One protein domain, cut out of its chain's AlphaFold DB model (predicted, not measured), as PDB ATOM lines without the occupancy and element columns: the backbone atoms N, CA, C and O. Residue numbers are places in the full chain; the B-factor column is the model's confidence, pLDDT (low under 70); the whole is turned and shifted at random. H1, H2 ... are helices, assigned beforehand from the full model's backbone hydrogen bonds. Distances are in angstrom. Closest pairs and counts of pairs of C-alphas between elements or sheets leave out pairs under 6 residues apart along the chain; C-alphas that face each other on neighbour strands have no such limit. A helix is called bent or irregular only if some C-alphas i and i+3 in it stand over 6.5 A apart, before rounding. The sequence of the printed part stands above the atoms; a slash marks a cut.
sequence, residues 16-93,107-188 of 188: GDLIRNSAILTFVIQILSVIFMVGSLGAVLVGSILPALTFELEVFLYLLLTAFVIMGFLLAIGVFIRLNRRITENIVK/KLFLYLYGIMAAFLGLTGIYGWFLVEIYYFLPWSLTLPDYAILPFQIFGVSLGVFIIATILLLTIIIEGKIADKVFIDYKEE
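This is residues 16 to 93 and 107 to 188 of the 188 residues of an uncharacterized protein of Candidatus Lokiarchaeota archaeon (UniProt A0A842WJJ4). Four long helices lie side by side in a single row, in the order H2, H1, H4, H3, as a flat slab one helix thick made of two helical hairpins, H1 with H2 and H3 with H4. Both hairpin turns are at the same end of the slab, and at the opposite end the last residues, 180 to 188, stick out beyond the rest. The printed part has 160 residues with four named helices, H1, H2, H3 and H4 along the chain, and no named strand; the class is all helix. The whole is loose, with a radius of gyration of the C-alphas of 20.6 A, and spans 77 by 36 by 15 A.

Begin at the longest helix, H4, residues 145 to 186, the hub that touches the three other helices. Look first to H1, residues 16 to 52: it touches H4 with 51 pairs of C-alphas within 8 A, the closest being those of Ser 40 and Pro 150, 4.6 A apart. These two run opposite ways at a shallow tilt of 16 degrees. H3, residues 107 to 140, touches H4 and forms a helical hairpin with it; their closest C-alphas, of Ser 140 and Ile 148, are 5.1 A apart, and they run opposite ways at a shallow tilt of 18 degrees. H3 has a kink of 38 degrees near residue 132. H1 also touches H2, residues 55 to 91, its partner in the other helical hairpin: the closest C-alphas, of Leu 50 and Glu 58, are 6.3 A apart, and the helices run opposite ways at a shallow tilt of 20 degrees. H2 and H4 only just touch, with 3 pairs of C-alphas within 8 A, between residue 91 of H2 and residues 172 to 176 of H4; Ile 91 and Ile 172 have the closest C-alphas, 5.7 A apart. H3 is apart from H1 and from H2. O i to N i+4 pairs are within hydrogen-bond range in 30 of 33 cases in H1, 31 of 33 in H2, 28 of 30 in H3 and 35 of 38 in H4.

Find C-alpha 145 at (52.532, 24.125, -4.686); from there H4 runs 62.4 A to C-alpha 186 at (3.104, -8.300, 15.354). H1 starts at C-alpha 16, (15.217, 1.593, 16.073), and is 55.7 A long; H2 is 52.1 A and H3 46.2 A. H1 and H4 are irregular, with C-alphas 48 and 51 7.1 A apart and C-alphas 146 and 149 7.2 A apart; H3 is irregular too, but only just, with C-alphas 134 and 137 6.7 A apart.

The two C-alphas farthest apart, of Thr 54 and Glu 188, are 76.9 A apart. Residues 180 to 188, of which 180 to 186 belong to H4, stand free; without them the body spans 64 by 37 by 15 A. Look between C-alphas 93 and 107 for the cut: residues 94 to 106 are not printed, and the gap is 20.2 A. Of the links that are printed whole, H1 to H2 and H3 to H4 are tight. The mean pLDDT of the printed part is 84.5, and residue 85, residues 87 to 93 and residues 182 to 188 of this model are under 70.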
ATOM      1  N   GLY A  16      15.580   0.328  16.700       70.69
ATOM      2  CA  GLY A  16      15.217   1.593  16.073       70.69
ATOM      3  C   GLY A  16      16.201   2.703  16.435       70.69
ATOM      4  O   GLY A  16      16.712   3.382  15.542       70.69
ATOM      5  N   ASP A  17      16.558   2.822  17.717       75.56
ATOM      6  CA  ASP A  17      17.559   3.789  18.184       75.56
ATOM      7  C   ASP A  17      18.956   3.500  17.625       75.56
ATOM      8  O   ASP A  17      19.674   4.431  17.257       75.56
ATOM      9  N   LEU A  18      19.353   2.229  17.511       80.88
ATOM     10  CA  LEU A  18      20.653   1.857  16.944       80.88
ATOM     11  C   LEU A  18      20.766   2.260  15.468       80.88
ATOM     12  O   LEU A  18      21.762   2.875  15.071       80.88
ATOM     13  N   ILE A  19      19.750   1.949  14.660       80.00
ATOM     14  CA  ILE A  19      19.700   2.297  13.232       80.00
ATOM     15  C   ILE A  19      19.659   3.822  13.070       80.00
ATOM     16  O   ILE A  19      20.419   4.387  12.281       80.00
ATOM     17  N   ARG A  20      18.827   4.506  13.863       79.38
ATOM     18  CA  ARG A  20      18.700   5.968  13.856       79.38
ATOM     19  C   ARG A  20      20.015   6.647  14.226       79.38
ATOM     20  O   ARG A  20      20.488   7.495  13.474       79.38
ATOM     21  N   ASN A  21      20.648   6.246  15.327       82.94
ATOM     22  CA  ASN A  21      21.929   6.809  15.759       82.94
ATOM     23  C   ASN A  21      23.042   6.542  14.742       82.94
ATOM     24  O   ASN A  21      23.847   7.435  14.476       82.94
ATOM     25  N   SER A  22      23.055   5.356  14.124       86.00
ATOM     26  CA  SER A  22      23.996   5.031  13.045       86.00
ATOM     27  C   SER A  22      23.805   5.968  11.848       86.00
ATOM     28  O   SER A  22      24.767   6.585  11.397       86.00
ATOM     29  N   ALA A  23      22.564   6.158  11.385       85.31
ATOM     30  CA  ALA A  23      22.251   7.064  10.281       85.31
ATOM     31  C   ALA A  23      22.629   8.522  10.593       85.31
ATOM     32  O   ALA A  23      23.206   9.204   9.744       85.31
ATOM     33  N   ILE A  24      22.348   8.996  11.812       84.50
ATOM     34  CA  ILE A  24      22.721  10.344  12.264       84.50
ATOM     35  C   ILE A  24      24.239  10.509  12.237       84.50
ATOM     36  O   ILE A  24      24.733  11.495  11.689       84.50
ATOM     37  N   LEU A  25      24.986   9.548  12.783       87.56
ATOM     38  CA  LEU A  25      26.445   9.591  12.803       87.56
ATOM     39  C   LEU A  25      27.022   9.632  11.383       87.56
ATOM     40  O   LEU A  25      27.855  10.486  11.077       87.56
ATOM     41  N   THR A  26      26.552   8.755  10.494       89.94
ATOM     42  CA  THR A  26      26.991   8.735   9.093       89.94
ATOM     43  C   THR A  26      26.663  10.048   8.380       89.94
ATOM     44  O   THR A  26      27.482  10.567   7.621       89.94
ATOM     45  N   PHE A  27      25.505  10.640   8.670       86.38
ATOM     46  CA  PHE A  27      25.106  11.928   8.117       86.38
ATOM     47  C   PHE A  27      25.975  13.095   8.625       86.38
ATOM     48  O   PHE A  27      26.355  13.970   7.843       86.38
ATOM     49  N   VAL A  28      26.367  13.097   9.906       87.31
ATOM     50  CA  VAL A  28      27.345  14.065  10.443       87.31
ATOM     51  C   VAL A  28      28.670  13.961   9.688       87.31
ATOM     52  O   VAL A  28      29.217  14.980   9.266       87.31
ATOM     53  N   ILE A  29      29.162  12.738   9.472       91.44
ATOM     54  CA  ILE A  29      30.408  12.487   8.736       91.44
ATOM     55  C   ILE A  29      30.321  13.041   7.304       91.44
ATOM     56  O   ILE A  29      31.266  13.685   6.846       91.44
ATOM     57  N   GLN A  30      29.187  12.870   6.615       90.50
ATOM     58  CA  GLN A  30      28.975  13.460   5.288       90.50
ATOM     59  C   GLN A  30      29.064  14.987   5.305       90.50
ATOM     60  O   GLN A  30      29.722  15.568   4.445       90.50
ATOM     61  N   ILE A  31      28.417  15.649   6.268       87.88
ATOM     62  CA  ILE A  31      28.441  17.115   6.352       87.88
ATOM     63  C   ILE A  31      29.852  17.618   6.622       87.88
ATOM     64  O   ILE A  31      30.297  18.546   5.951       87.88
ATOM     65  N   LEU A  32      30.563  16.999   7.569       89.88
ATOM     66  CA  LEU A  32      31.948  17.359   7.860       89.88
ATOM     67  C   LEU A  32      32.811  17.231   6.607       89.88
ATOM     68  O   LEU A  32      33.533  18.165   6.268       89.88
ATOM     69  N   SER A  33      32.673  16.128   5.873       93.75
ATOM     70  CA  SER A  33      33.366  15.943   4.602       93.75
ATOM     71  C   SER A  33      33.051  17.059   3.590       93.75
ATOM     72  O   SER A  33      33.977  17.649   3.032       93.75
ATOM     73  N   VAL A  34      31.779  17.426   3.396       90.69
ATOM     74  CA  VAL A  34      31.402  18.518   2.479       90.69
ATOM     75  C   VAL A  34      32.021  19.849   2.912       90.69
ATOM     76  O   VAL A  34      32.492  20.608   2.065       90.69
ATOM     77  N   ILE A  35      32.070  20.133   4.216       89.62
ATOM     78  CA  ILE A  35      32.731  21.336   4.742       89.62
ATOM     79  C   ILE A  35      34.218  21.332   4.374       89.62
ATOM     80  O   ILE A  35      34.717  22.342   3.878       89.62
ATOM     81  N   PHE A  36      34.916  20.209   4.558       91.75
ATOM     82  CA  PHE A  36      36.324  20.093   4.173       91.75
ATOM     83  C   PHE A  36      36.531  20.225   2.659       91.75
ATOM     84  O   PHE A  36      37.475  20.894   2.245       91.75
ATOM     85  N   MET A  37      35.635  19.676   1.831       92.88
ATOM     86  CA  MET A  37      35.676  19.845   0.372       92.88
ATOM     87  C   MET A  37      35.497  21.308  -0.055       92.88
ATOM     88  O   MET A  37      36.205  21.797  -0.930       92.88
ATOM     89  N   VAL A  38      34.548  22.031   0.541       89.50
ATOM     90  CA  VAL A  38      34.340  23.455   0.227       89.50
ATOM     91  C   VAL A  38      35.519  24.288   0.730       89.50
ATOM     92  O   VAL A  38      36.003  25.169   0.019       89.50
ATOM     93  N   GLY A  39      36.012  23.988   1.934       88.38
ATOM     94  CA  GLY A  39      37.168  24.652   2.527       88.38
ATOM     95  C   GLY A  39      38.437  24.476   1.696       88.38
ATOM     96  O   GLY A  39      39.169  25.443   1.494       88.38
ATOM     97  N   SER A  40      38.675  23.281   1.152       91.44
ATOM     98  CA  SER A  40      39.835  23.035   0.298       91.44
ATOM     99  C   SER A  40      39.756  23.778  -1.033       91.44
ATOM    100  O   SER A  40      40.742  24.389  -1.440       91.44
ATOM    101  N   LEU A  41      38.586  23.825  -1.679       89.69
ATOM    102  CA  LEU A  41      38.385  24.652  -2.874       89.69
ATOM    103  C   LEU A  41      38.622  26.140  -2.574       89.69
ATOM    104  O   LEU A  41      39.294  26.829  -3.343       89.69
ATOM    105  N   GLY A  42      38.131  26.623  -1.429       87.06
ATOM    106  CA  GLY A  42      38.400  27.980  -0.952       87.06
ATOM    107  C   GLY A  42      39.893  28.250  -0.749       87.06
ATOM    108  O   GLY A  42      40.389  29.291  -1.176       87.06
ATOM    109  N   ALA A  43      40.629  27.300  -0.170       87.19
ATOM    110  CA  ALA A  43      42.068  27.420   0.046       87.19
ATOM    111  C   ALA A  43      42.859  27.516  -1.269       87.19
ATOM    112  O   ALA A  43      43.775  28.330  -1.356       87.19
ATOM    113  N   VAL A  44      42.479  26.765  -2.313       87.75
ATOM    114  CA  VAL A  44      43.104  26.881  -3.647       87.75
ATOM    115  C   VAL A  44      42.895  28.277  -4.234       87.75
ATOM    116  O   VAL A  44      43.840  28.885  -4.738       87.75
ATOM    117  N   LEU A  45      41.666  28.800  -4.154       86.12
ATOM    118  CA  LEU A  45      41.342  30.133  -4.663       86.12
ATOM    119  C   LEU A  45      42.160  31.208  -3.946       86.12
ATOM    120  O   LEU A  45      42.781  32.045  -4.593       86.12
ATOM    121  N   VAL A  46      42.217  31.152  -2.619       84.62
ATOM    122  CA  VAL A  46      42.965  32.116  -1.805       84.62
ATOM    123  C   VAL A  46      44.468  32.012  -2.063       84.62
ATOM    124  O   VAL A  46      45.109  33.027  -2.328       84.62
ATOM    125  N   GLY A  47      45.020  30.796  -2.076       83.38
ATOM    126  CA  GLY A  47      46.440  30.547  -2.331       83.38
ATOM    127  C   GLY A  47      46.916  31.040  -3.700       83.38
ATOM    128  O   GLY A  47      48.071  31.426  -3.837       83.38
ATOM    129  N   SER A  48      46.021  31.108  -4.691       84.81
ATOM    130  CA  SER A  48      46.347  31.665  -6.010       84.81
ATOM    131  C   SER A  48      46.466  33.196  -6.033       84.81
ATOM    132  O   SER A  48      47.157  33.741  -6.890       84.81
ATOM    133  N   ILE A  49      45.810  33.896  -5.101       83.19
ATOM    134  CA  ILE A  49      45.718  35.364  -5.087       83.19
ATOM    135  C   ILE A  49      46.736  35.960  -4.106       83.19
ATOM    136  O   ILE A  49      47.355  36.977  -4.412       83.19
ATOM    137  N   LEU A  50      46.939  35.311  -2.952       78.44
ATOM    138  CA  LEU A  50      47.793  35.787  -1.853       78.44
ATOM    139  C   LEU A  50      49.203  36.259  -2.253       78.44
ATOM    140  O   LEU A  50      49.591  37.332  -1.796       78.44
ATOM    141  N   PRO A  51      49.956  35.565  -3.129       73.81
ATOM    142  CA  PRO A  51      51.325  35.964  -3.465       73.81
ATOM    143  C   PRO A  51      51.438  37.333  -4.155       73.81
ATOM    144  O   PRO A  51      52.536  37.871  -4.267       73.81
ATOM    145  N   ALA A  52      50.325  37.885  -4.650       77.62
ATOM    146  CA  ALA A  52      50.278  39.175  -5.335       77.62
ATOM    147  C   ALA A  52      49.851  40.346  -4.425       77.62
ATOM    148  O   ALA A  52      49.783  41.484  -4.892       77.62
ATOM    149  N   LEU A  53      49.529  40.086  -3.152       81.62
ATOM    150  CA  LEU A  53      49.050  41.093  -2.202       81.62
ATOM    151  C   LEU A  53      50.177  41.643  -1.320       81.62
ATOM    152  O   LEU A  53      51.197  40.998  -1.088       81.62
ATOM    153  N   THR A  54      49.972  42.854  -0.796       86.62
ATOM    154  CA  THR A  54      50.808  43.389   0.284       86.62
ATOM    155  C   THR A  54      50.459  42.705   1.606       86.62
ATOM    156  O   THR A  54      49.329  42.251   1.802       86.62
ATOM    157  N   PHE A  55      51.417  42.664   2.534       84.12
ATOM    158  CA  PHE A  55      51.285  41.956   3.811       84.12
ATOM    159  C   PHE A  55      50.037  42.370   4.613       84.12
ATOM    160  O   PHE A  55      49.343  41.532   5.182       84.12
ATOM    161  N   GLU A  56      49.693  43.658   4.625       87.56
ATOM    162  CA  GLU A  56      48.520  44.165   5.344       87.56
ATOM    163  C   GLU A  56      47.206  43.638   4.753       87.56
ATOM    164  O   GLU A  56      46.277  43.298   5.491       87.56
ATOM    165  N   LEU A  57      47.128  43.546   3.422       84.38
ATOM    166  CA  LEU A  57      45.961  43.002   2.732       84.38
ATOM    167  C   LEU A  57      45.861  41.488   2.911       84.38
ATOM    168  O   LEU A  57      44.753  40.977   3.040       84.38
ATOM    169  N   GLU A  58      46.989  40.782   2.974       81.69
ATOM    170  CA  GLU A  58      47.042  39.354   3.291       81.69
ATOM    171  C   GLU A  58      46.471  39.069   4.693       81.69
ATOM    172  O   GLU A  58      45.564  38.243   4.832       81.69
ATOM    173  N   VAL A  59      46.911  39.804   5.722       83.69
ATOM    174  CA  VAL A  59      46.380  39.664   7.093       83.69
ATOM    175  C   VAL A  59      44.877  39.953   7.141       83.69
ATOM    176  O   VAL A  59      44.121  39.202   7.764       83.69
ATOM    177  N   PHE A  60      44.420  41.007   6.458       86.19
ATOM    178  CA  PHE A  60      42.992  41.306   6.350       86.19
ATOM    179  C   PHE A  60      42.218  40.163   5.676       86.19
ATOM    180  O   PHE A  60      41.162  39.763   6.174       86.19
ATOM    181  N   LEU A  61      42.751  39.597   4.588       84.38
ATOM    182  CA  LEU A  61      42.123  38.492   3.871       84.38
ATOM    183  C   LEU A  61      42.000  37.245   4.757       84.38
ATOM    184  O   LEU A  61      40.941  36.625   4.766       84.38
ATOM    185  N   TYR A  62      43.028  36.905   5.545       82.81
ATOM    186  CA  TYR A  62      42.974  35.776   6.483       82.81
ATOM    187  C   TYR A  62      41.905  35.951   7.566       82.81
ATOM    188  O   TYR A  62      41.158  35.012   7.863       82.81
ATOM    189  N   LEU A  63      41.803  37.150   8.148       85.81
ATOM    190  CA  LEU A  63      40.774  37.455   9.144       85.81
ATOM    191  C   LEU A  63      39.371  37.358   8.534       85.81
ATOM    192  O   LEU A  63      38.477  36.737   9.114       85.81
ATOM    193  N   LEU A  64      39.194  37.915   7.334       87.56
ATOM    194  CA  LEU A  64      37.938  37.862   6.599       87.56
ATOM    195  C   LEU A  64      37.548  36.416   6.252       87.56
ATOM    196  O   LEU A  64      36.403  36.015   6.469       87.56
ATOM    197  N   LEU A  65      38.495  35.609   5.766       84.88
ATOM    198  CA  LEU A  65      38.252  34.208   5.427       84.88
ATOM    199  C   LEU A  65      37.847  33.397   6.659       84.88
ATOM    200  O   LEU A  65      36.917  32.599   6.595       84.88
ATOM    201  N   THR A  66      38.504  33.643   7.794       81.81
ATOM    202  CA  THR A  66      38.181  32.994   9.071       81.81
ATOM    203  C   THR A  66      36.738  33.290   9.485       81.81
ATOM    204  O   THR A  66      36.005  32.377   9.868       81.81
ATOM    205  N   ALA A  67      36.285  34.540   9.334       87.06
ATOM    206  CA  ALA A  67      34.892  34.904   9.587       87.06
ATOM    207  C   ALA A  67      33.922  34.156   8.653       87.06
ATOM    208  O   ALA A  67      32.908  33.627   9.115       87.06
ATOM    209  N   PHE A  68      34.243  34.047   7.357       86.31
ATOM    210  CA  PHE A  68      33.437  33.274   6.404       86.31
ATOM    211  C   PHE A  68      33.379  31.782   6.738       86.31
ATOM    212  O   PHE A  68      32.303  31.190   6.654       86.31
ATOM    213  N   VAL A  69      34.490  31.180   7.169       84.00
ATOM    214  CA  VAL A  69      34.531  29.777   7.608       84.00
ATOM    215  C   VAL A  69      33.610  29.566   8.810       84.00
ATOM    216  O   VAL A  69      32.788  28.650   8.790       84.00
ATOM    217  N   ILE A  70      33.673  30.439   9.820       83.44
ATOM    218  CA  ILE A  70      32.794  30.361  10.999       83.44
ATOM    219  C   ILE A  70      31.319  30.480  10.588       83.44
ATOM    220  O   ILE A  70      30.493  29.671  11.014       83.44
ATOM    221  N   MET A  71      30.978  31.441   9.722       88.50
ATOM    222  CA  MET A  71      29.610  31.583   9.206       88.50
ATOM    223  C   MET A  71      29.149  30.340   8.435       88.50
ATOM    224  O   MET A  71      28.018  29.890   8.618       88.50
ATOM    225  N   GLY A  72      30.022  29.757   7.610       83.62
ATOM    226  CA  GLY A  72      29.752  28.520   6.879       83.62
ATOM    227  C   GLY A  72      29.471  27.339   7.811       83.62
ATOM    228  O   GLY A  72      28.494  26.620   7.606       83.62
ATOM    229  N   PHE A  73      30.256  27.187   8.881       80.62
ATOM    230  CA  PHE A  73      30.023  26.174   9.914       80.62
ATOM    231  C   PHE A  73      28.661  26.344  10.593       80.62
ATOM    232  O   PHE A  73      27.912  25.376  10.723       80.62
ATOM    233  N   LEU A  74      28.299  27.570  10.980       86.38
ATOM    234  CA  LEU A  74      26.993  27.849  11.587       86.38
ATOM    235  C   LEU A  74      25.838  27.521  10.632       86.38
ATOM    236  O   LEU A  74      24.837  26.927  11.039       86.38
ATOM    237  N   LEU A  75      25.986  27.853   9.348       85.44
ATOM    238  CA  LEU A  75      24.993  27.538   8.323       85.44
ATOM    239  C   LEU A  75      24.855  26.020   8.134       85.44
ATOM    240  O   LEU A  75      23.734  25.506   8.098       85.44
ATOM    241  N   ALA A  76      25.975  25.295   8.090       78.50
ATOM    242  CA  ALA A  76      25.991  23.840   7.994       78.50
ATOM    243  C   ALA A  76      25.305  23.175   9.199       78.50
ATOM    244  O   ALA A  76      24.505  22.261   9.007       78.50
ATOM    245  N   ILE A  77      25.511  23.682  10.420       77.38
ATOM    246  CA  ILE A  77      24.793  23.224  11.622       77.38
ATOM    247  C   ILE A  77      23.280  23.464  11.479       77.38
ATOM    248  O   ILE A  77      22.472  22.582  11.773       77.38
ATOM    249  N   GLY A  78      22.863  24.625  10.971       79.25
ATOM    250  CA  GLY A  78      21.443  24.917  10.735       79.25
ATOM    251  C   GLY A  78      20.791  24.012   9.678       79.25
ATOM    252  O   GLY A  78      19.591  23.725   9.740       79.25
ATOM    253  N   VAL A  79      21.563  23.551   8.692       79.94
ATOM    254  CA  VAL A  79      21.129  22.541   7.713       79.94
ATOM    255  C   VAL A  79      21.090  21.150   8.352       79.94
ATOM    256  O   VAL A  79      20.099  20.440   8.179       79.94
ATOM    257  N   PHE A  80      22.101  20.800   9.154       76.25
ATOM    258  CA  PHE A  80      22.174  19.547   9.901       76.25
ATOM    259  C   PHE A  80      20.941  19.340  10.777       76.25
ATOM    260  O   PHE A  80      20.279  18.318  10.649       76.25
ATOM    261  N   ILE A  81      20.574  20.325  11.599       74.62
ATOM    262  CA  ILE A  81      19.419  20.222  12.504       74.62
ATOM    263  C   ILE A  81      18.125  19.944  11.719       74.62
ATOM    264  O   ILE A  81      17.307  19.119  12.125       74.62
ATOM    265  N   ARG A  82      17.943  20.593  10.560       77.38
ATOM    266  CA  ARG A  82      16.756  20.401   9.709       77.38
ATOM    267  C   ARG A  82      16.718  19.029   9.042       77.38
ATOM    268  O   ARG A  82      15.651  18.423   8.964       77.38
ATOM    269  N   LEU A  83      17.855  18.558   8.539       70.81
ATOM    270  CA  LEU A  83      17.947  17.265   7.863       70.81
ATOM    271  C   LEU A  83      17.924  16.102   8.855       70.81
ATOM    272  O   LEU A  83      17.255  15.114   8.576       70.81
ATOM    273  N   ASN A  84      18.524  16.255  10.038       70.56
ATOM    274  CA  ASN A  84      18.455  15.280  11.124       70.56
ATOM    275  C   ASN A  84      17.000  14.944  11.484       70.56
ATOM    276  O   ASN A  84      16.632  13.774  11.575       70.56
ATOM    277  N   ARG A  85      16.138  15.967  11.588       66.88
ATOM    278  CA  ARG A  85      14.707  15.759  11.847       66.88
ATOM    279  C   ARG A  85      14.036  14.927  10.747       66.88
ATOM    280  O   ARG A  85      13.335  13.971  11.049       66.88
ATOM    281  N   ARG A  86      14.314  15.223   9.471       72.12
ATOM    282  CA  ARG A  86      13.757  14.467   8.330       72.12
ATOM    283  C   ARG A  86      14.284  13.037   8.235       72.12
ATOM    284  O   ARG A  86      13.544  12.153   7.825       72.12
ATOM    285  N   ILE A  87      15.557  12.819   8.543       65.56
ATOM    286  CA  ILE A  87      16.191  11.494   8.556       65.56
ATOM    287  C   ILE A  87      15.560  10.651   9.668       65.56
ATOM    288  O   ILE A  87      15.112   9.538   9.419       65.56
ATOM    289  N   THR A  88      15.419  11.229  10.860       61.88
ATOM    290  CA  THR A  88      14.783  10.585  12.016       61.88
ATOM    291  C   THR A  88      13.339  10.159  11.726       61.88
ATOM    292  O   THR A  88      12.966   9.036  12.044       61.88
ATOM    293  N   GLU A  89      12.546  11.008  11.064       66.88
ATOM    294  CA  GLU A  89      11.138  10.723  10.732       66.88
ATOM    295  C   GLU A  89      10.956   9.677   9.609       66.88
ATOM    296  O   GLU A  89       9.905   9.047   9.531       66.88
ATOM    297  N   ASN A  90      11.944   9.487   8.722       64.44
ATOM    298  CA  ASN A  90      11.787   8.670   7.506       64.44
ATOM    299  C   ASN A  90      12.436   7.274   7.556       64.44
ATOM    300  O   ASN A  90      12.194   6.483   6.640       64.44
ATOM    301  N   ILE A  91      13.295   6.983   8.540       56.81
ATOM    302  CA  ILE A  91      14.108   5.750   8.547       56.81
ATOM    303  C   ILE A  91      13.460   4.603   9.328       56.81
ATOM    304  O   ILE A  91      13.562   3.469   8.872       56.81
ATOM    305  N   VAL A  92      12.786   4.878  10.447       55.91
ATOM    306  CA  VAL A  92      12.084   3.868  11.262       55.91
ATOM    307  C   VAL A  92      10.816   4.508  11.822       55.91
ATOM    308  O   VAL A  92      10.904   5.525  12.517       55.91
ATOM    309  N   LYS A  93       9.635   3.948  11.525       56.56
ATOM    310  CA  LYS A  93       8.398   4.343  12.225       56.56
ATOM    311  C   LYS A  93       8.476   3.862  13.681       56.56
ATOM    312  O   LYS A  93       8.960   2.763  13.913       56.56
ATOM    313  N   LYS A 107      18.541 -11.287  16.737       77.69
ATOM    314  CA  LYS A 107      19.999 -11.510  16.816       77.69
ATOM    315  C   LYS A 107      20.609 -11.725  15.435       77.69
ATOM    316  O   LYS A 107      21.617 -11.104  15.110       77.69
ATOM    317  N   LEU A 108      19.985 -12.568  14.607       81.12
ATOM    318  CA  LEU A 108      20.451 -12.824  13.244       81.12
ATOM    319  C   LEU A 108      20.463 -11.544  12.396       81.12
ATOM    320  O   LEU A 108      21.453 -11.285  11.716       81.12
ATOM    321  N   PHE A 109      19.401 -10.733  12.466       82.50
ATOM    322  CA  PHE A 109      19.338  -9.447  11.773       82.50
ATOM    323  C   PHE A 109      20.466  -8.510  12.219       82.50
ATOM    324  O   PHE A 109      21.174  -7.972  11.375       82.50
ATOM    325  N   LEU A 110      20.693  -8.370  13.529       81.50
ATOM    326  CA  LEU A 110      21.739  -7.496  14.063       81.50
ATOM    327  C   LEU A 110      23.148  -7.945  13.636       81.50
ATOM    328  O   LEU A 110      23.986  -7.108  13.295       81.50
ATOM    329  N   TYR A 111      23.408  -9.256  13.610       85.31
ATOM    330  CA  TYR A 111      24.674  -9.788  13.105       85.31
ATOM    331  C   TYR A 111      24.856  -9.512  11.614       85.31
ATOM    332  O   TYR A 111      25.930  -9.071  11.210       85.31
ATOM    333  N   LEU A 112      23.821  -9.737  10.799       85.69
ATOM    334  CA  LEU A 112      23.874  -9.459   9.364       85.69
ATOM    335  C   LEU A 112      24.079  -7.966   9.085       85.69
ATOM    336  O   LEU A 112      24.944  -7.631   8.279       85.69
ATOM    337  N   TYR A 113      23.368  -7.096   9.807       84.75
ATOM    338  CA  TYR A 113      23.528  -5.641   9.758       84.75
ATOM    339  C   TYR A 113      24.973  -5.231  10.057       84.75
ATOM    340  O   TYR A 113      25.634  -4.579   9.249       84.75
ATOM    341  N   GLY A 114      25.510  -5.676  11.197       85.69
ATOM    342  CA  GLY A 114      26.869  -5.334  11.611       85.69
ATOM    343  C   GLY A 114      27.930  -5.841  10.631       85.69
ATOM    344  O   GLY A 114      28.851  -5.102  10.285       85.69
ATOM    345  N   ILE A 115      27.785  -7.077  10.142       90.38
ATOM    346  CA  ILE A 115      28.703  -7.670   9.161       90.38
ATOM    347  C   ILE A 115      28.636  -6.913   7.835       90.38
ATOM    348  O   ILE A 115      29.684  -6.598   7.272       90.38
ATOM    349  N   MET A 116      27.439  -6.593   7.335       89.19
ATOM    350  CA  MET A 116      27.289  -5.875   6.070       89.19
ATOM    351  C   MET A 116      27.834  -4.449   6.173       89.19
ATOM    352  O   MET A 116      28.620  -4.043   5.316       89.19
ATOM    353  N   ALA A 117      27.498  -3.716   7.237       88.06
ATOM    354  CA  ALA A 117      28.019  -2.374   7.479       88.06
ATOM    355  C   ALA A 117      29.553  -2.371   7.595       88.06
ATOM    356  O   ALA A 117      30.219  -1.538   6.979       88.06
ATOM    357  N   ALA A 118      30.133  -3.336   8.321       91.38
ATOM    358  CA  ALA A 118      31.582  -3.479   8.438       91.38
ATOM    359  C   ALA A 118      32.237  -3.823   7.093       91.38
ATOM    360  O   ALA A 118      33.247  -3.222   6.726       91.38
ATOM    361  N   PHE A 119      31.656  -4.753   6.333       94.38
ATOM    362  CA  PHE A 119      32.180  -5.157   5.031       94.38
ATOM    363  C   PHE A 119      32.137  -4.005   4.022       94.38
ATOM    364  O   PHE A 119      33.136  -3.738   3.355       94.38
ATOM    365  N   LEU A 120      31.024  -3.271   3.946       93.50
ATOM    366  CA  LEU A 120      30.891  -2.083   3.098       93.50
ATOM    367  C   LEU A 120      31.834  -0.961   3.531       93.50
ATOM    368  O   LEU A 120      32.457  -0.326   2.683       93.50
ATOM    369  N   GLY A 121      31.991  -0.744   4.838       91.81
ATOM    370  CA  GLY A 121      32.941   0.228   5.369       91.81
ATOM    371  C   GLY A 121      34.378  -0.108   4.973       91.81
ATOM    372  O   GLY A 121      35.073   0.731   4.407       91.81
ATOM    373  N   LEU A 122      34.818  -1.349   5.203       96.19
ATOM    374  CA  LEU A 122      36.176  -1.797   4.881       96.19
ATOM    375  C   LEU A 122      36.454  -1.788   3.377       96.19
ATOM    376  O   LEU A 122      37.491  -1.284   2.948       96.19
ATOM    377  N   THR A 123      35.535  -2.321   2.571       95.75
ATOM    378  CA  THR A 123      35.676  -2.322   1.107       95.75
ATOM    379  C   THR A 123      35.632  -0.910   0.538       95.75
ATOM    380  O   THR A 123      36.418  -0.602  -0.352       95.75
ATOM    381  N   GLY A 124      34.792  -0.029   1.085       94.88
ATOM    382  CA  GLY A 124      34.752   1.386   0.730       94.88
ATOM    383  C   GLY A 124      36.057   2.108   1.063       94.88
ATOM    384  O   GLY A 124      36.617   2.773   0.195       94.88
ATOM    385  N   ILE A 125      36.581   1.934   2.281       96.19
ATOM    386  CA  ILE A 125      37.860   2.523   2.714       96.19
ATOM    387  C   ILE A 125      39.004   2.025   1.832       96.19
ATOM    388  O   ILE A 125      39.790   2.830   1.339       96.19
ATOM    389  N   TYR A 126      39.093   0.714   1.602       97.12
ATOM    390  CA  TYR A 126      40.140   0.141   0.761       97.12
ATOM    391  C   TYR A 126      40.003   0.572  -0.705       97.12
ATOM    392  O   TYR A 126      40.986   0.945  -1.339       97.12
ATOM    393  N   GLY A 127      38.779   0.585  -1.235       96.88
ATOM    394  CA  GLY A 127      38.491   1.073  -2.581       96.88
ATOM    395  C   GLY A 127      38.909   2.530  -2.751       96.88
ATOM    396  O   GLY A 127      39.580   2.863  -3.727       96.88
ATOM    397  N   TRP A 128      38.599   3.385  -1.772       97.00
ATOM    398  CA  TRP A 128      39.041   4.776  -1.802       97.00
ATOM    399  C   TRP A 128      40.552   4.916  -1.651       97.00
ATOM    400  O   TRP A 128      41.159   5.703  -2.362       97.00
ATOM    401  N   PHE A 129      41.184   4.125  -0.787       96.38
ATOM    402  CA  PHE A 129      42.640   4.100  -0.648       96.38
ATOM    403  C   PHE A 129      43.345   3.815  -1.986       96.38
ATOM    404  O   PHE A 129      44.343   4.459  -2.307       96.38
ATOM    405  N   LEU A 130      42.808   2.900  -2.800       97.12
ATOM    406  CA  LEU A 130      43.325   2.655  -4.150       97.12
ATOM    407  C   LEU A 130      43.116   3.870  -5.065       97.12
ATOM    408  O   LEU A 130      44.035   4.254  -5.785       97.12
ATOM    409  N   VAL A 131      41.937   4.498  -5.029       96.94
ATOM    410  CA  VAL A 131      41.674   5.730  -5.794       96.94
ATOM    411  C   VAL A 131      42.654   6.839  -5.402       96.94
ATOM    412  O   VAL A 131      43.208   7.512  -6.273       96.94
ATOM    413  N   GLU A 132      42.922   6.984  -4.107       93.69
ATOM    414  CA  GLU A 132      43.838   7.980  -3.569       93.69
ATOM    415  C   GLU A 132      45.258   7.773  -4.110       93.69
ATOM    416  O   GLU A 132      45.842   8.683  -4.696       93.69
ATOM    417  N   ILE A 133      45.798   6.556  -3.989       95.50
ATOM    418  CA  ILE A 133      47.175   6.249  -4.399       95.50
ATOM    419  C   ILE A 133      47.362   6.292  -5.916       95.50
ATOM    420  O   ILE A 133      48.386   6.783  -6.386       95.50
ATOM    421  N   TYR A 134      46.416   5.753  -6.686       96.38
ATOM    422  CA  TYR A 134      46.601   5.593  -8.130       96.38
ATOM    423  C   TYR A 134      46.142   6.803  -8.948       96.38
ATOM    424  O   TYR A 134      46.601   6.958 -10.078       96.38
ATOM    425  N   TYR A 135      45.277   7.667  -8.401       94.88
ATOM    426  CA  TYR A 135      44.725   8.808  -9.139       94.88
ATOM    427  C   TYR A 135      44.953  10.150  -8.442       94.88
ATOM    428  O   TYR A 135      45.555  11.036  -9.046       94.88
ATOM    429  N   PHE A 136      44.523  10.325  -7.188       92.31
ATOM    430  CA  PHE A 136      44.605  11.638  -6.528       92.31
ATOM    431  C   PHE A 136      46.037  12.052  -6.202       92.31
ATOM    432  O   PHE A 136      46.416  13.188  -6.486       92.31
ATOM    433  N   LEU A 137      46.848  11.146  -5.654       92.38
ATOM    434  CA  LEU A 137      48.220  11.454  -5.274       92.38
ATOM    435  C   LEU A 137      49.066  11.845  -6.501       92.38
ATOM    436  O   LEU A 137      49.634  12.940  -6.476       92.38
ATOM    437  N   PRO A 138      49.101  11.070  -7.609       95.00
ATOM    438  CA  PRO A 138      49.838  11.461  -8.810       95.00
ATOM    439  C   PRO A 138      49.314  12.762  -9.419       95.00
ATOM    440  O   PRO A 138      50.105  13.593  -9.857       95.00
ATOM    441  N   TRP A 139      47.993  12.973  -9.412       93.19
ATOM    442  CA  TRP A 139      47.401  14.201  -9.937       93.19
ATOM    443  C   TRP A 139      47.781  15.420  -9.087       93.19
ATOM    444  O   TRP A 139      48.155  16.455  -9.638       93.19
ATOM    445  N   SER A 140      47.800  15.289  -7.758       93.00
ATOM    446  CA  SER A 140      48.179  16.377  -6.850       93.00
ATOM    447  C   SER A 140      49.586  16.911  -7.123       93.00
ATOM    448  O   SER A 140      49.807  18.111  -7.032       93.00
ATOM    449  N   LEU A 141      50.511  16.046  -7.549       92.81
ATOM    450  CA  LEU A 141      51.898  16.413  -7.853       92.81
ATOM    451  C   LEU A 141      52.049  17.207  -9.159       92.81
ATOM    452  O   LEU A 141      53.113  17.758  -9.421       92.81
ATOM    453  N   THR A 142      51.003  17.265  -9.987       94.88
ATOM    454  CA  THR A 142      50.978  18.088 -11.210       94.88
ATOM    455  C   THR A 142      50.429  19.495 -10.971       94.88
ATOM    456  O   THR A 142      50.445  20.323 -11.882       94.88
ATOM    457  N   LEU A 143      49.914  19.766  -9.769       92.19
ATOM    458  CA  LEU A 143      49.333  21.052  -9.405       92.19
ATOM    459  C   LEU A 143      50.402  22.016  -8.863       92.19
ATOM    460  O   LEU A 143      51.443  21.573  -8.378       92.19
ATOM    461  N   PRO A 144      50.145  23.336  -8.900       90.81
ATOM    462  CA  PRO A 144      50.990  24.319  -8.226       90.81
ATOM    463  C   PRO A 144      51.099  24.044  -6.720       90.81
ATOM    464  O   PRO A 144      50.125  23.597  -6.115       90.81
ATOM    465  N   ASP A 145      52.226  24.410  -6.101       88.06
ATOM    466  CA  ASP A 145      52.532  24.125  -4.686       88.06
ATOM    467  C   ASP A 145      51.410  24.522  -3.712       88.06
ATOM    468  O   ASP A 145      51.071  23.771  -2.797       88.06
ATOM    469  N   TYR A 146      50.767  25.674  -3.940       86.00
ATOM    470  CA  TYR A 146      49.667  26.166  -3.105       86.00
ATOM    471  C   TYR A 146      48.389  25.308  -3.190       86.00
ATOM    472  O   TYR A 146      47.517  25.418  -2.330       86.00
ATOM    473  N   ALA A 147      48.248  24.477  -4.226       90.62
ATOM    474  CA  ALA A 147      47.064  23.668  -4.495       90.62
ATOM    475  C   ALA A 147      47.236  22.185  -4.131       90.62
ATOM    476  O   ALA A 147      46.228  21.493  -3.996       90.62
ATOM    477  N   ILE A 148      48.466  21.702  -3.915       91.50
ATOM    478  CA  ILE A 148      48.755  20.282  -3.646       91.50
ATOM    479  C   ILE A 148      48.013  19.789  -2.397       91.50
ATOM    480  O   ILE A 148      47.194  18.872  -2.474       91.50
ATOM    481  N   LEU A 149      48.265  20.418  -1.243       91.00
ATOM    482  CA  LEU A 149      47.665  20.005   0.029       91.00
ATOM    483  C   LEU A 149      46.133  20.185   0.039       91.00
ATOM    484  O   LEU A 149      45.438  19.235   0.403       91.00
ATOM    485  N   PRO A 150      45.565  21.334  -0.389       92.19
ATOM    486  CA  PRO A 150      44.116  21.464  -0.511       92.19
ATOM    487  C   PRO A 150      43.486  20.388  -1.401       92.19
ATOM    488  O   PRO A 150      42.452  19.827  -1.045       92.19
ATOM    489  N   PHE A 151      44.110  20.047  -2.529       92.88
ATOM    490  CA  PHE A 151      43.590  19.018  -3.426       92.88
ATOM    491  C   PHE A 151      43.577  17.624  -2.780       92.88
ATOM    492  O   PHE A 151      42.608  16.884  -2.938       92.88
ATOM    493  N   GLN A 152      44.593  17.277  -1.986       93.88
ATOM    494  CA  GLN A 152      44.605  16.025  -1.214       93.88
ATOM    495  C   GLN A 152      43.517  16.006  -0.132       93.88
ATOM    496  O   GLN A 152      42.798  15.019   0.017       93.88
ATOM    497  N   ILE A 153      43.322  17.122   0.581       93.81
ATOM    498  CA  ILE A 153      42.222  17.262   1.549       93.81
ATOM    499  C   ILE A 153      40.870  17.098   0.845       93.81
ATOM    500  O   ILE A 153      39.981  16.431   1.376       93.81
ATOM    501  N   PHE A 154      40.713  17.664  -0.356       94.81
ATOM    502  CA  PHE A 154      39.522  17.464  -1.178       94.81
ATOM    503  C   PHE A 154      39.311  15.984  -1.516       94.81
ATOM    504  O   PHE A 154      38.205  15.488  -1.324       94.81
ATOM    505  N   GLY A 155      40.354  15.285  -1.974       95.25
ATOM    506  CA  GLY A 155      40.306  13.859  -2.308       95.25
ATOM    507  C   GLY A 155      39.864  13.000  -1.130       95.25
ATOM    508  O   GLY A 155      38.826  12.342  -1.197       95.25
ATOM    509  N   VAL A 156      40.565  13.089   0.000       95.50
ATOM    510  CA  VAL A 156      40.205  12.348   1.220       95.50
ATOM    511  C   VAL A 156      38.768  12.646   1.649       95.50
ATOM    512  O   VAL A 156      38.005  11.729   1.959       95.50
ATOM    513  N   SER A 157      38.369  13.918   1.622       96.12
ATOM    514  CA  SER A 157      37.013  14.318   1.998       96.12
ATOM    515  C   SER A 157      35.977  13.718   1.050       96.12
ATOM    516  O   SER A 157      35.022  13.100   1.519       96.12
ATOM    517  N   LEU A 158      36.184  13.803  -0.266       95.62
ATOM    518  CA  LEU A 158      35.304  13.199  -1.268       95.62
ATOM    519  C   LEU A 158      35.147  11.686  -1.054       95.62
ATOM    520  O   LEU A 158      34.037  11.161  -1.154       95.62
ATOM    521  N   GLY A 159      36.222  10.993  -0.690       95.75
ATOM    522  CA  GLY A 159      36.167   9.577  -0.344       95.75
ATOM    523  C   GLY A 159      35.294   9.281   0.855       95.75
ATOM    524  O   GLY A 159      34.384   8.455   0.780       95.75
ATOM    525  N   VAL A 160      35.523  10.012   1.945       96.25
ATOM    526  CA  VAL A 160      34.693   9.927   3.151       96.25
ATOM    527  C   VAL A 160      33.226  10.214   2.818       96.25
ATOM    528  O   VAL A 160      32.350   9.495   3.296       96.25
ATOM    529  N   PHE A 161      32.944  11.197   1.955       95.12
ATOM    530  CA  PHE A 161      31.585  11.507   1.508       95.12
ATOM    531  C   PHE A 161      30.938  10.325   0.786       95.12
ATOM    532  O   PHE A 161      29.809   9.949   1.108       95.12
ATOM    533  N   ILE A 162      31.635   9.723  -0.179       94.81
ATOM    534  CA  ILE A 162      31.115   8.603  -0.973       94.81
ATOM    535  C   ILE A 162      30.861   7.386  -0.080       94.81
ATOM    536  O   ILE A 162      29.765   6.827  -0.114       94.81
ATOM    537  N   ILE A 163      31.829   7.015   0.762       95.19
ATOM    538  CA  ILE A 163      31.707   5.874   1.681       95.19
ATOM    539  C   ILE A 163      30.539   6.097   2.645       95.19
ATOM    540  O   ILE A 163      29.676   5.230   2.783       95.19
ATOM    541  N   ALA A 164      30.463   7.276   3.267       94.06
ATOM    542  CA  ALA A 164      29.370   7.610   4.169       94.06
ATOM    543  C   ALA A 164      28.013   7.617   3.441       94.06
ATOM    544  O   ALA A 164      27.017   7.169   3.997       94.06
ATOM    545  N   THR A 165      27.958   8.032   2.173       90.75
ATOM    546  CA  THR A 165      26.730   7.963   1.364       90.75
ATOM    547  C   THR A 165      26.268   6.533   1.130       90.75
ATOM    548  O   THR A 165      25.087   6.239   1.307       90.75
ATOM    549  N   ILE A 166      27.183   5.633   0.778       92.44
ATOM    550  CA  ILE A 166      26.863   4.218   0.563       92.44
ATOM    551  C   ILE A 166      26.374   3.576   1.868       92.44
ATOM    552  O   ILE A 166      25.350   2.888   1.869       92.44
ATOM    553  N   LEU A 167      27.058   3.841   2.984       91.94
ATOM    554  CA  LEU A 167      26.650   3.346   4.300       91.94
ATOM    555  C   LEU A 167      25.275   3.883   4.701       91.94
ATOM    556  O   LEU A 167      24.414   3.104   5.094       91.94
ATOM    557  N   LEU A 168      25.025   5.184   4.533       89.94
ATOM    558  CA  LEU A 168      23.739   5.792   4.874       89.94
ATOM    559  C   LEU A 168      22.594   5.191   4.049       89.94
ATOM    560  O   LEU A 168      21.544   4.875   4.600       89.94
ATOM    561  N   LEU A 169      22.792   4.998   2.742       87.56
ATOM    562  CA  LEU A 169      21.798   4.345   1.886       87.56
ATOM    563  C   LEU A 169      21.514   2.914   2.341       87.56
ATOM    564  O   LEU A 169      20.353   2.507   2.369       87.56
ATOM    565  N   THR A 170      22.552   2.178   2.732       88.50
ATOM    566  CA  THR A 170      22.415   0.811   3.247       88.50
ATOM    567  C   THR A 170      21.597   0.800   4.536       88.50
ATOM    568  O   THR A 170      20.586   0.106   4.593       88.50
ATOM    569  N   ILE A 171      21.935   1.664   5.501       87.25
ATOM    570  CA  ILE A 171      21.206   1.804   6.771       87.25
ATOM    571  C   ILE A 171      19.725   2.137   6.523       87.25
ATOM    572  O   ILE A 171      18.841   1.562   7.155       87.25
ATOM    573  N   ILE A 172      19.426   3.033   5.573       84.00
ATOM    574  CA  ILE A 172      18.043   3.382   5.205       84.00
ATOM    575  C   ILE A 172      17.297   2.175   4.619       84.00
ATOM    576  O   ILE A 172      16.121   1.968   4.920       84.00
ATOM    577  N   ILE A 173      17.945   1.401   3.743       84.62
ATOM    578  CA  ILE A 173      17.342   0.216   3.120       84.62
ATOM    579  C   ILE A 173      17.072  -0.856   4.180       84.62
ATOM    580  O   ILE A 173      15.970  -1.399   4.221       84.62
ATOM    581  N   GLU A 174      18.037  -1.125   5.055       83.62
ATOM    582  CA  GLU A 174      17.904  -2.102   6.135       83.62
ATOM    583  C   GLU A 174      16.836  -1.702   7.148       83.62
ATOM    584  O   GLU A 174      16.024  -2.548   7.512       83.62
ATOM    585  N   GLY A 175      16.764  -0.422   7.529       78.50
ATOM    586  CA  GLY A 175      15.695   0.098   8.385       78.50
ATOM    587  C   GLY A 175      14.309  -0.162   7.792       78.50
ATOM    588  O   GLY A 175      13.425  -0.685   8.463       78.50
ATOM    589  N   LYS A 176      14.138   0.064   6.482       79.38
ATOM    590  CA  LYS A 176      12.874  -0.232   5.786       79.38
ATOM    591  C   LYS A 176      12.554  -1.725   5.684       79.38
ATOM    592  O   LYS A 176      11.380  -2.083   5.606       79.38
ATOM    593  N   ILE A 177      13.566  -2.589   5.598       80.19
ATOM    594  CA  ILE A 177      13.375  -4.048   5.584       80.19
ATOM    595  C   ILE A 177      12.984  -4.530   6.983       80.19
ATOM    596  O   ILE A 177      12.039  -5.307   7.100       80.19
ATOM    597  N   ALA A 178      13.664  -4.036   8.019       74.50
ATOM    598  CA  ALA A 178      13.344  -4.309   9.415       74.50
ATOM    599  C   ALA A 178      11.891  -3.937   9.729       74.50
ATOM    600  O   ALA A 178      11.147  -4.793  10.200       74.50
ATOM    601  N   ASP A 179      11.461  -2.719   9.373       73.88
ATOM    602  CA  ASP A 179      10.075  -2.269   9.557       73.88
ATOM    603  C   ASP A 179       9.073  -3.283   8.977       73.88
ATOM    604  O   ASP A 179       8.120  -3.658   9.652       73.88
ATOM    605  N   LYS A 180       9.299  -3.793   7.759       72.81
ATOM    606  CA  LYS A 180       8.400  -4.789   7.146       72.81
ATOM    607  C   LYS A 180       8.401  -6.122   7.892       72.81
ATOM    608  O   LYS A 180       7.342  -6.635   8.223       72.81
ATOM    609  N   VAL A 181       9.584  -6.669   8.166       70.62
ATOM    610  CA  VAL A 181       9.728  -7.997   8.787       70.62
ATOM    611  C   VAL A 181       9.159  -8.024  10.207       70.62
ATOM    612  O   VAL A 181       8.602  -9.037  10.625       70.62
ATOM    613  N   PHE A 182       9.301  -6.931  10.958       68.19
ATOM    614  CA  PHE A 182       8.866  -6.868  12.352       68.19
ATOM    615  C   PHE A 182       7.407  -6.424  12.524       68.19
ATOM    616  O   PHE A 182       6.784  -6.842  13.498       68.19
ATOM    617  N   ILE A 183       6.842  -5.641  11.596       65.12
ATOM    618  CA  ILE A 183       5.400  -5.341  11.591       65.12
ATOM    619  C   ILE A 183       4.597  -6.605  11.268       65.12
ATOM    620  O   ILE A 183       3.674  -6.917  12.015       65.12
ATOM    621  N   ASP A 184       5.003  -7.378  10.253       58.34
ATOM    622  CA  ASP A 184       4.327  -8.635   9.888       58.34
ATOM    623  C   ASP A 184       4.301  -9.639  11.060       58.34
ATOM    624  O   ASP A 184       3.347 -10.388  11.223       58.34
ATOM    625  N   TYR A 185       5.317  -9.623  11.932       56.22
ATOM    626  CA  TYR A 185       5.374 -10.489  13.116       56.22
ATOM    627  C   TYR A 185       4.412 -10.075  14.240       56.22
ATOM    628  O   TYR A 185       4.064 -10.898  15.078       56.22
ATOM    629  N   LYS A 186       4.013  -8.800  14.309       53.62
ATOM    630  CA  LYS A 186       3.104  -8.300  15.354       53.62
ATOM    631  C   LYS A 186       1.630  -8.577  15.031       53.62
ATOM    632  O   LYS A 186       0.790  -8.399  15.912       53.62
ATOM    633  N   GLU A 187       1.326  -8.950  13.786       50.31
ATOM    634  CA  GLU A 187      -0.026  -9.260  13.300       50.31
ATOM    635  C   GLU A 187      -0.357 -10.771  13.296       50.31
ATOM    636  O   GLU A 187      -1.530 -11.115  13.130       50.31
ATOM    637  N   GLU A 188       0.626 -11.658  13.520       42.69
ATOM    638  CA  GLU A 188       0.444 -13.110  13.756       42.69
ATOM    639  C   GLU A 188       0.314 -13.454  15.250       42.69
ATOM    640  O   GLU A 188      -0.514 -14.341  15.572       42.69
TER     641      GLU A 188